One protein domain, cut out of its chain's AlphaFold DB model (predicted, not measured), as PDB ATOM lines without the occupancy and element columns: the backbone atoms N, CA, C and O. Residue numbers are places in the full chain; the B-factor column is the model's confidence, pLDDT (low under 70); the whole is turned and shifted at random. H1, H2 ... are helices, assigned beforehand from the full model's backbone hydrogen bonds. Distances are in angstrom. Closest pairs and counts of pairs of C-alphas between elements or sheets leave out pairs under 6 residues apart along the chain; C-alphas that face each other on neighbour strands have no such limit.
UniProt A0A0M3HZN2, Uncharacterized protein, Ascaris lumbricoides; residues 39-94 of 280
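What this domain is: This is residues 39 to 94 of the 280 residues of an uncharacterized protein of Ascaris lumbricoides (UniProt A0A0M3HZN2). Picture a helical hairpin, H1 and H2 side by side, with the short helix H3 set at a steep angle beyond one end of it, the end where H1 begins and H2 ends. Before H1, residues 39 to 49 run as an unnamed stretch along the length of the hairpin, and residues 61 to 69 make the loop at its other end. The printed part has 56 residues with three named helices, in the order H1, H2, H3, and no named strand; the class is all helix, with 31 residues in the named helices. The whole is compact, with a radius of gyration of the C-alphas of 11.4 A, and elongated in outline, spanning 35 by 20 by 17 A.

Where its parts are: Start at C-alpha 39, at (-46.004, -17.680, 43.047), and go along the unnamed stretch to residue 49. Find C-alpha 50 at (-33.181, -18.931, 25.939); there H1 begins, residues 50 to 60, and it is 15.4 A long from first to last C-alpha. After residues 61 to 69 look for C-alpha 70 at (-52.805, -20.359, 38.801), where H2 begins; it holds residues 70 to 81, is the longest helix by residues and measures 16.3 A. Three residues further on comes H3, residues 85 to 92, which is 10.6 A long and ends at C-alpha 92, at (-35.216, -32.027, 36.206).

How they stand to each other: Begin with H1 and H2, which touch, with 9 pairs of C-alphas within 8 A. Look at Ile 59 and Glu 72: theirs are the closest C-alphas of the two helices, 5.8 A apart. The two run opposite ways at a shallow tilt of 12 degrees, their centres 10.7 A apart, and form a helical hairpin joined by a short link of 9 residues. From the end of H2 a tight link of 3 residues leads to H3. H2 and H3 are close but not clearly touching; their closest C-alphas, those of Ile 80 and Arg 88, are 7.3 A apart. They run opposite ways at a steep tilt of 53 degrees. H1 and H3 are apart. In the backbones of H1, H2 and H3 you will find every O i to N i+4 pair within hydrogen-bond range.

The domain as a whole: The two C-alphas farthest apart are those of Ala 66 and His 86, at 35.7 A, while the first and last printed C-alphas, of Cys 39 and Ser 94, are 22.1 A apart. The printed part has no cut, and no link between its helices is long. In the B-factor column the mean pLDDT of the printed part of this model is 77.9; look for values under 70 at residues 65 to 67, 85, 89 and 91 to 94.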
ATOM      1  N   CYS A  39     -45.670 -18.259  44.333       71.88
ATOM      2  CA  CYS A  39     -46.004 -17.680  43.047       71.88
ATOM      3  C   CYS A  39     -44.876 -16.746  42.590       71.88
ATOM      4  O   CYS A  39     -44.479 -15.833  43.320       71.88
ATOM      5  N   GLY A  40     -44.337 -16.998  41.402       75.12
ATOM      6  CA  GLY A  40     -43.225 -16.249  40.845       75.12
ATOM      7  C   GLY A  40     -42.423 -17.067  39.842       75.12
ATOM      8  O   GLY A  40     -42.725 -18.222  39.543       75.12
ATOM      9  N   LEU A  41     -41.358 -16.449  39.335       79.88
ATOM     10  CA  LEU A  41     -40.491 -17.078  38.350       79.88
ATOM     11  C   LEU A  41     -39.872 -18.377  38.916       79.88
ATOM     12  O   LEU A  41     -39.316 -18.351  40.021       79.88
ATOM     13  N   PRO A  42     -39.916 -19.508  38.184       75.62
ATOM     14  CA  PRO A  42     -39.441 -20.781  38.715       75.62
ATOM     15  C   PRO A  42     -37.949 -20.775  39.067       75.62
ATOM     16  O   PRO A  42     -37.119 -20.250  38.335       75.62
ATOM     17  N   THR A  43     -37.561 -21.477  40.136       72.56
ATOM     18  CA  THR A  43     -36.144 -21.572  40.564       72.56
ATOM     19  C   THR A  43     -35.217 -22.266  39.557       72.56
ATOM     20  O   THR A  43     -34.000 -22.219  39.702       72.56
ATOM     21  N   PHE A  44     -35.765 -22.973  38.564       74.19
ATOM     22  CA  PHE A  44     -35.001 -23.607  37.483       74.19
ATOM     23  C   PHE A  44     -34.892 -22.731  36.229       74.19
ATOM     24  O   PHE A  44     -34.332 -23.184  35.234       74.19
ATOM     25  N   PHE A  45     -35.409 -21.502  36.272       81.44
ATOM     26  CA  PHE A  45     -35.497 -20.597  35.134       81.44
ATOM     27  C   PHE A  45     -34.181 -20.464  34.355       81.44
ATOM     28  O   PHE A  45     -34.170 -20.620  33.137       81.44
ATOM     29  N   ASP A  46     -33.061 -20.271  35.053       82.81
ATOM     30  CA  ASP A  46     -31.753 -20.043  34.422       82.81
ATOM     31  C   ASP A  46     -31.220 -21.252  33.637       82.81
ATOM     32  O   ASP A  46     -30.297 -21.112  32.835       82.81
ATOM     33  N   ARG A  47     -31.792 -22.442  33.848       78.88
ATOM     34  CA  ARG A  47     -31.410 -23.684  33.158       78.88
ATOM     35  C   ARG A  47     -32.224 -23.939  31.895       78.88
ATOM     36  O   ARG A  47     -31.928 -24.874  31.160       78.88
ATOM     37  N   LEU A  48     -33.266 -23.146  31.653       83.62
ATOM     38  CA  LEU A  48     -34.099 -23.296  30.469       83.62
ATOM     39  C   LEU A  48     -33.377 -22.784  29.219       83.62
ATOM     40  O   LEU A  48     -32.576 -21.850  29.315       83.62
ATOM     41  N   PRO A  49     -33.710 -23.307  28.027       89.19
ATOM     42  CA  PRO A  49     -33.305 -22.694  26.769       89.19
ATOM     43  C   PRO A  49     -33.732 -21.223  26.704       89.19
ATOM     44  O   PRO A  49     -34.788 -20.853  27.223       89.19
ATOM     45  N   THR A  50     -32.948 -20.385  26.023       92.31
ATOM     46  CA  THR A  50     -33.181 -18.931  25.939       92.31
ATOM     47  C   THR A  50     -34.594 -18.580  25.469       92.31
ATOM     48  O   THR A  50     -35.175 -17.603  25.942       92.31
ATOM     49  N   ASP A  51     -35.172 -19.395  24.586       89.94
ATOM     50  CA  ASP A  51     -36.535 -19.189  24.100       89.94
ATOM     51  C   ASP A  51     -37.594 -19.437  25.174       89.94
ATOM     52  O   ASP A  51     -38.470 -18.600  25.379       89.94
ATOM     53  N   ALA A  52     -37.460 -20.519  25.939       88.19
ATOM     54  CA  ALA A  52     -38.350 -20.803  27.059       88.19
ATOM     55  C   ALA A  52     -38.188 -19.779  28.191       88.19
ATOM     56  O   ALA A  52     -39.177 -19.354  28.780       88.19
ATOM     57  N   GLN A  53     -36.964 -19.306  28.447       90.75
ATOM     58  CA  GLN A  53     -36.720 -18.214  29.396       90.75
ATOM     59  C   GLN A  53     -37.450 -16.921  29.006       90.75
ATOM     60  O   GLN A  53     -37.946 -16.199  29.869       90.75
ATOM     61  N   ARG A  54     -37.505 -16.597  27.712       91.81
ATOM     62  CA  ARG A  54     -38.224 -15.415  27.223       91.81
ATOM     63  C   ARG A  54     -39.727 -15.560  27.446       91.81
ATOM     64  O   ARG A  54     -40.316 -14.688  28.076       91.81
ATOM     65  N   ASN A  55     -40.292 -16.697  27.043       89.81
ATOM     66  CA  ASN A  55     -41.718 -16.983  27.205       89.81
ATOM     67  C   ASN A  55     -42.133 -16.952  28.682       89.81
ATOM     68  O   ASN A  55     -43.146 -16.357  29.032       89.81
ATOM     69  N   LEU A  56     -41.322 -17.535  29.574       88.94
ATOM     70  CA  LEU A  56     -41.595 -17.470  31.008       88.94
ATOM     71  C   LEU A  56     -41.495 -16.042  31.553       88.94
ATOM     72  O   LEU A  56     -42.332 -15.653  32.359       88.94
ATOM     73  N   ARG A  57     -40.524 -15.229  31.119       90.31
ATOM     74  CA  ARG A  57     -40.488 -13.815  31.528       90.31
ATOM     75  C   ARG A  57     -41.768 -13.091  31.129       90.31
ATOM     76  O   ARG A  57     -42.311 -12.369  31.956       90.31
ATOM     77  N   GLU A  58     -42.263 -13.309  29.915       91.19
ATOM     78  CA  GLU A  58     -43.505 -12.698  29.426       91.19
ATOM     79  C   GLU A  58     -44.720 -13.119  30.263       91.19
ATOM     80  O   GLU A  58     -45.471 -12.253  30.707       91.19
ATOM     81  N   ILE A  59     -44.853 -14.416  30.566       86.44
ATOM     82  CA  ILE A  59     -45.929 -14.954  31.418       86.44
ATOM     83  C   ILE A  59     -45.943 -14.272  32.794       86.44
ATOM     84  O   ILE A  59     -46.991 -13.843  33.266       86.44
ATOM     85  N   TRP A  60     -44.774 -14.122  33.421       87.81
ATOM     86  CA  TRP A  60     -44.655 -13.581  34.778       87.81
ATOM     87  C   TRP A  60     -44.484 -12.052  34.837       87.81
ATOM     88  O   TRP A  60     -44.343 -11.504  35.928       87.81
ATOM     89  N   THR A  61     -44.497 -11.333  33.704       86.88
ATOM     90  CA  THR A  61     -44.213  -9.880  33.667       86.88
ATOM     91  C   THR A  61     -45.260  -9.050  34.415       86.88
ATOM     92  O   THR A  61     -44.913  -8.051  35.042       86.88
ATOM     93  N   ASN A  62     -46.528  -9.464  34.371       81.06
ATOM     94  CA  ASN A  62     -47.640  -8.729  34.987       81.06
ATOM     95  C   ASN A  62     -48.064  -9.299  36.349       81.06
ATOM     96  O   ASN A  62     -48.995  -8.778  36.964       81.06
ATOM     97  N   TYR A  63     -47.396 -10.354  36.820       80.75
ATOM     98  CA  TYR A  63     -47.744 -10.996  38.078       80.75
ATOM     99  C   TYR A  63     -47.398 -10.093  39.271       80.75
ATOM    100  O   TYR A  63     -46.303  -9.533  39.357       80.75
ATOM    101  N   THR A  64     -48.317  -9.992  40.233       73.19
ATOM    102  CA  THR A  64     -48.084  -9.283  41.499       73.19
ATOM    103  C   THR A  64     -48.363 -10.221  42.664       73.19
ATOM    104  O   THR A  64     -49.282 -11.025  42.612       73.19
ATOM    105  N   SER A  65     -47.625 -10.097  43.769       67.31
ATOM    106  CA  SER A  65     -47.760 -10.991  44.934       67.31
ATOM    107  C   SER A  65     -49.133 -10.952  45.632       67.31
ATOM    108  O   SER A  65     -49.331 -11.647  46.624       67.31
ATOM    109  N   ALA A  66     -50.049 -10.097  45.170       66.06
ATOM    110  CA  ALA A  66     -51.418  -9.979  45.655       66.06
ATOM    111  C   ALA A  66     -52.440 -10.745  44.790       66.06
ATOM    112  O   ALA A  66     -53.585 -10.877  45.219       66.06
ATOM    113  N   SER A  67     -52.059 -11.227  43.599       65.75
ATOM    114  CA  SER A  67     -52.925 -12.008  42.710       65.75
ATOM    115  C   SER A  67     -52.699 -13.517  42.860       65.75
ATOM    116  O   SER A  67     -51.611 -13.975  43.224       65.75
ATOM    117  N   GLU A  68     -53.748 -14.295  42.580       72.00
ATOM    118  CA  GLU A  68     -53.630 -15.742  42.384       72.00
ATOM    119  C   GLU A  68     -52.745 -16.009  41.162       72.00
ATOM    120  O   GLU A  68     -52.831 -15.278  40.182       72.00
ATOM    121  N   CYS A  69     -51.884 -17.026  41.229       76.44
ATOM    122  CA  CYS A  69     -50.904 -17.309  40.173       76.44
ATOM    123  C   CYS A  69     -51.230 -18.542  39.326       76.44
ATOM    124  O   CYS A  69     -50.371 -19.038  38.601       76.44
ATOM    125  N   MET A  70     -52.442 -19.094  39.452       73.81
ATOM    126  CA  MET A  70     -52.805 -20.359  38.801       73.81
ATOM    127  C   MET A  70     -52.686 -20.290  37.273       73.81
ATOM    128  O   MET A  70     -52.314 -21.282  36.645       73.81
ATOM    129  N   GLU A  71     -52.972 -19.136  36.668       77.94
ATOM    130  CA  GLU A  71     -52.891 -18.950  35.217       77.94
ATOM    131  C   GLU A  71     -51.438 -18.924  34.736       77.94
ATOM    132  O   GLU A  71     -51.076 -19.664  33.820       77.94
ATOM    133  N   GLU A  72     -50.578 -18.150  35.397       80.69
ATOM    134  CA  GLU A  72     -49.145 -18.052  35.110       80.69
ATOM    135  C   GLU A  72     -48.448 -19.388  35.335       80.69
ATOM    136  O   GLU A  72     -47.574 -19.805  34.570       80.69
ATOM    137  N   CYS A  73     -48.880 -20.099  36.366       74.50
ATOM    138  CA  CYS A  73     -48.443 -21.438  36.674       74.50
ATOM    139  C   CYS A  73     -48.839 -22.461  35.600       74.50
ATOM    140  O   CYS A  73     -48.001 -23.244  35.145       74.50
ATOM    141  N   SER A  74     -50.088 -22.418  35.130       73.62
ATOM    142  CA  SER A  74     -50.564 -23.262  34.030       73.62
ATOM    143  C   SER A  74     -49.848 -22.946  32.711       73.62
ATOM    144  O   SER A  74     -49.392 -23.848  32.007       73.62
ATOM    145  N   ALA A  75     -49.654 -21.663  32.401       79.88
ATOM    146  CA  ALA A  75     -48.914 -21.230  31.219       79.88
ATOM    147  C   ALA A  75     -47.436 -21.645  31.291       79.88
ATOM    148  O   ALA A  75     -46.872 -22.124  30.306       79.88
ATOM    149  N   THR A  76     -46.822 -21.538  32.474       80.12
ATOM    150  CA  THR A  76     -45.468 -22.042  32.731       80.12
ATOM    151  C   THR A  76     -45.396 -23.533  32.426       80.12
ATOM    152  O   THR A  76     -44.497 -23.947  31.700       80.12
ATOM    153  N   ARG A  77     -46.365 -24.329  32.901       74.56
ATOM    154  CA  ARG A  77     -46.443 -25.771  32.616       74.56
ATOM    155  C   ARG A  77     -46.460 -26.046  31.113       74.56
ATOM    156  O   ARG A  77     -45.637 -26.826  30.644       74.56
ATOM    157  N   SER A  78     -47.302 -25.345  30.358       78.06
ATOM    158  CA  SER A  78     -47.395 -25.520  28.903       78.06
ATOM    159  C   SER A  78     -46.074 -25.217  28.180       78.06
ATOM    160  O   SER A  78     -45.663 -25.968  27.292       78.06
ATOM    161  N   VAL A  79     -45.344 -24.173  28.599       82.62
ATOM    162  CA  VAL A  79     -44.013 -23.871  28.043       82.62
ATOM    163  C   VAL A  79     -43.051 -25.028  28.282       82.62
ATOM    164  O   VAL A  79     -42.321 -25.402  27.365       82.62
ATOM    165  N   ILE A  80     -43.045 -25.616  29.481       76.81
ATOM    166  CA  ILE A  80     -42.126 -26.719  29.746       76.81
ATOM    167  C   ILE A  80     -42.561 -28.019  29.060       76.81
ATOM    168  O   ILE A  80     -41.710 -28.747  28.556       76.81
ATOM    169  N   GLU A  81     -43.861 -28.294  28.970       71.19
ATOM    170  CA  GLU A  81     -44.395 -29.444  28.229       71.19
ATOM    171  C   GLU A  81     -44.020 -29.401  26.746       71.19
ATOM    172  O   GLU A  81     -43.754 -30.447  26.161       71.19
ATOM    173  N   SER A  82     -43.917 -28.201  26.164       80.75
ATOM    174  CA  SER A  82     -43.484 -28.012  24.775       80.75
ATOM    175  C   SER A  82     -41.990 -28.279  24.535       80.75
ATOM    176  O   SER A  82     -41.553 -28.368  23.384       80.75
ATOM    177  N   LEU A  83     -41.180 -28.398  25.596       80.00
ATOM    178  CA  LEU A  83     -39.760 -28.714  25.460       80.00
ATOM    179  C   LEU A  83     -39.554 -30.171  25.048       80.00
ATOM    180  O   LEU A  83     -40.294 -31.071  25.437       80.00
ATOM    181  N   ARG A  84     -38.472 -30.411  24.303       80.88
ATOM    182  CA  ARG A  84     -38.035 -31.768  23.955       80.88
ATOM    183  C   ARG A  84     -37.681 -32.566  25.204       80.88
ATOM    184  O   ARG A  84     -37.114 -32.013  26.145       80.88
ATOM    185  N   GLU A  85     -37.891 -33.876  25.131       68.56
ATOM    186  CA  GLU A  85     -37.744 -34.769  26.279       68.56
ATOM    187  C   GLU A  85     -36.393 -34.659  26.984       68.56
ATOM    188  O   GLU A  85     -36.325 -34.323  28.159       68.56
ATOM    189  N   HIS A  86     -35.301 -34.829  26.236       71.12
ATOM    190  CA  HIS A  86     -33.950 -34.772  26.797       71.12
ATOM    191  C   HIS A  86     -33.634 -33.438  27.498       71.12
ATOM    192  O   HIS A  86     -32.860 -33.421  28.448       71.12
ATOM    193  N   ILE A  87     -34.238 -32.324  27.063       77.19
ATOM    194  CA  ILE A  87     -34.066 -31.015  27.710       77.19
ATOM    195  C   ILE A  87     -34.820 -30.984  29.039       77.19
ATOM    196  O   ILE A  87     -34.290 -30.494  30.035       77.19
ATOM    197  N   ARG A  88     -36.047 -31.521  29.078       73.69
ATOM    198  CA  ARG A  88     -36.805 -31.661  30.330       73.69
ATOM    199  C   ARG A  88     -36.035 -32.546  31.301       73.69
ATOM    200  O   ARG A  88     -35.776 -32.134  32.428       73.69
ATOM    201  N   GLU A  89     -35.597 -33.713  30.847       66.06
ATOM    202  CA  GLU A  89     -34.783 -34.622  31.645       66.06
ATOM    203  C   GLU A  89     -33.533 -33.926  32.185       66.06
ATOM    204  O   GLU A  89     -33.283 -34.014  33.375       66.06
ATOM    205  N   GLU A  90     -32.790 -33.154  31.394       70.62
ATOM    206  CA  GLU A  90     -31.600 -32.444  31.881       70.62
ATOM    207  C   GLU A  90     -31.921 -31.405  32.975       70.62
ATOM    208  O   GLU A  90     -31.228 -31.320  33.994       70.62
ATOM    209  N   ILE A  91     -33.010 -30.645  32.814       68.88
ATOM    210  CA  ILE A  91     -33.429 -29.619  33.781       68.88
ATOM    211  C   ILE A  91     -33.870 -30.249  35.112       68.88
ATOM    212  O   ILE A  91     -33.573 -29.700  36.186       68.88
ATOM    213  N   PHE A  92     -34.564 -31.393  35.053       66.06
ATOM    214  CA  PHE A  92     -35.216 -32.027  36.206       66.06
ATOM    215  C   PHE A  92     -34.488 -33.270  36.751       66.06
ATOM    216  O   PHE A  92     -34.747 -33.662  37.891       66.06
ATOM    217  N   ALA A  93     -33.495 -33.822  36.045       56.97
ATOM    218  CA  ALA A  93     -32.772 -35.046  36.424       56.97
ATOM    219  C   ALA A  93     -32.118 -34.960  37.804       56.97
ATOM    220  O   ALA A  93     -32.004 -35.972  38.487       56.97
ATOM    221  N   SER A  94     -31.708 -33.760  38.218       54.81
ATOM    222  CA  SER A  94     -31.062 -33.518  39.515       54.81
ATOM    223  C   SER A  94     -32.035 -33.144  40.634       54.81
ATOM    224  O   SER A  94     -31.603 -32.905  41.760       54.81
TER     225      SER A  94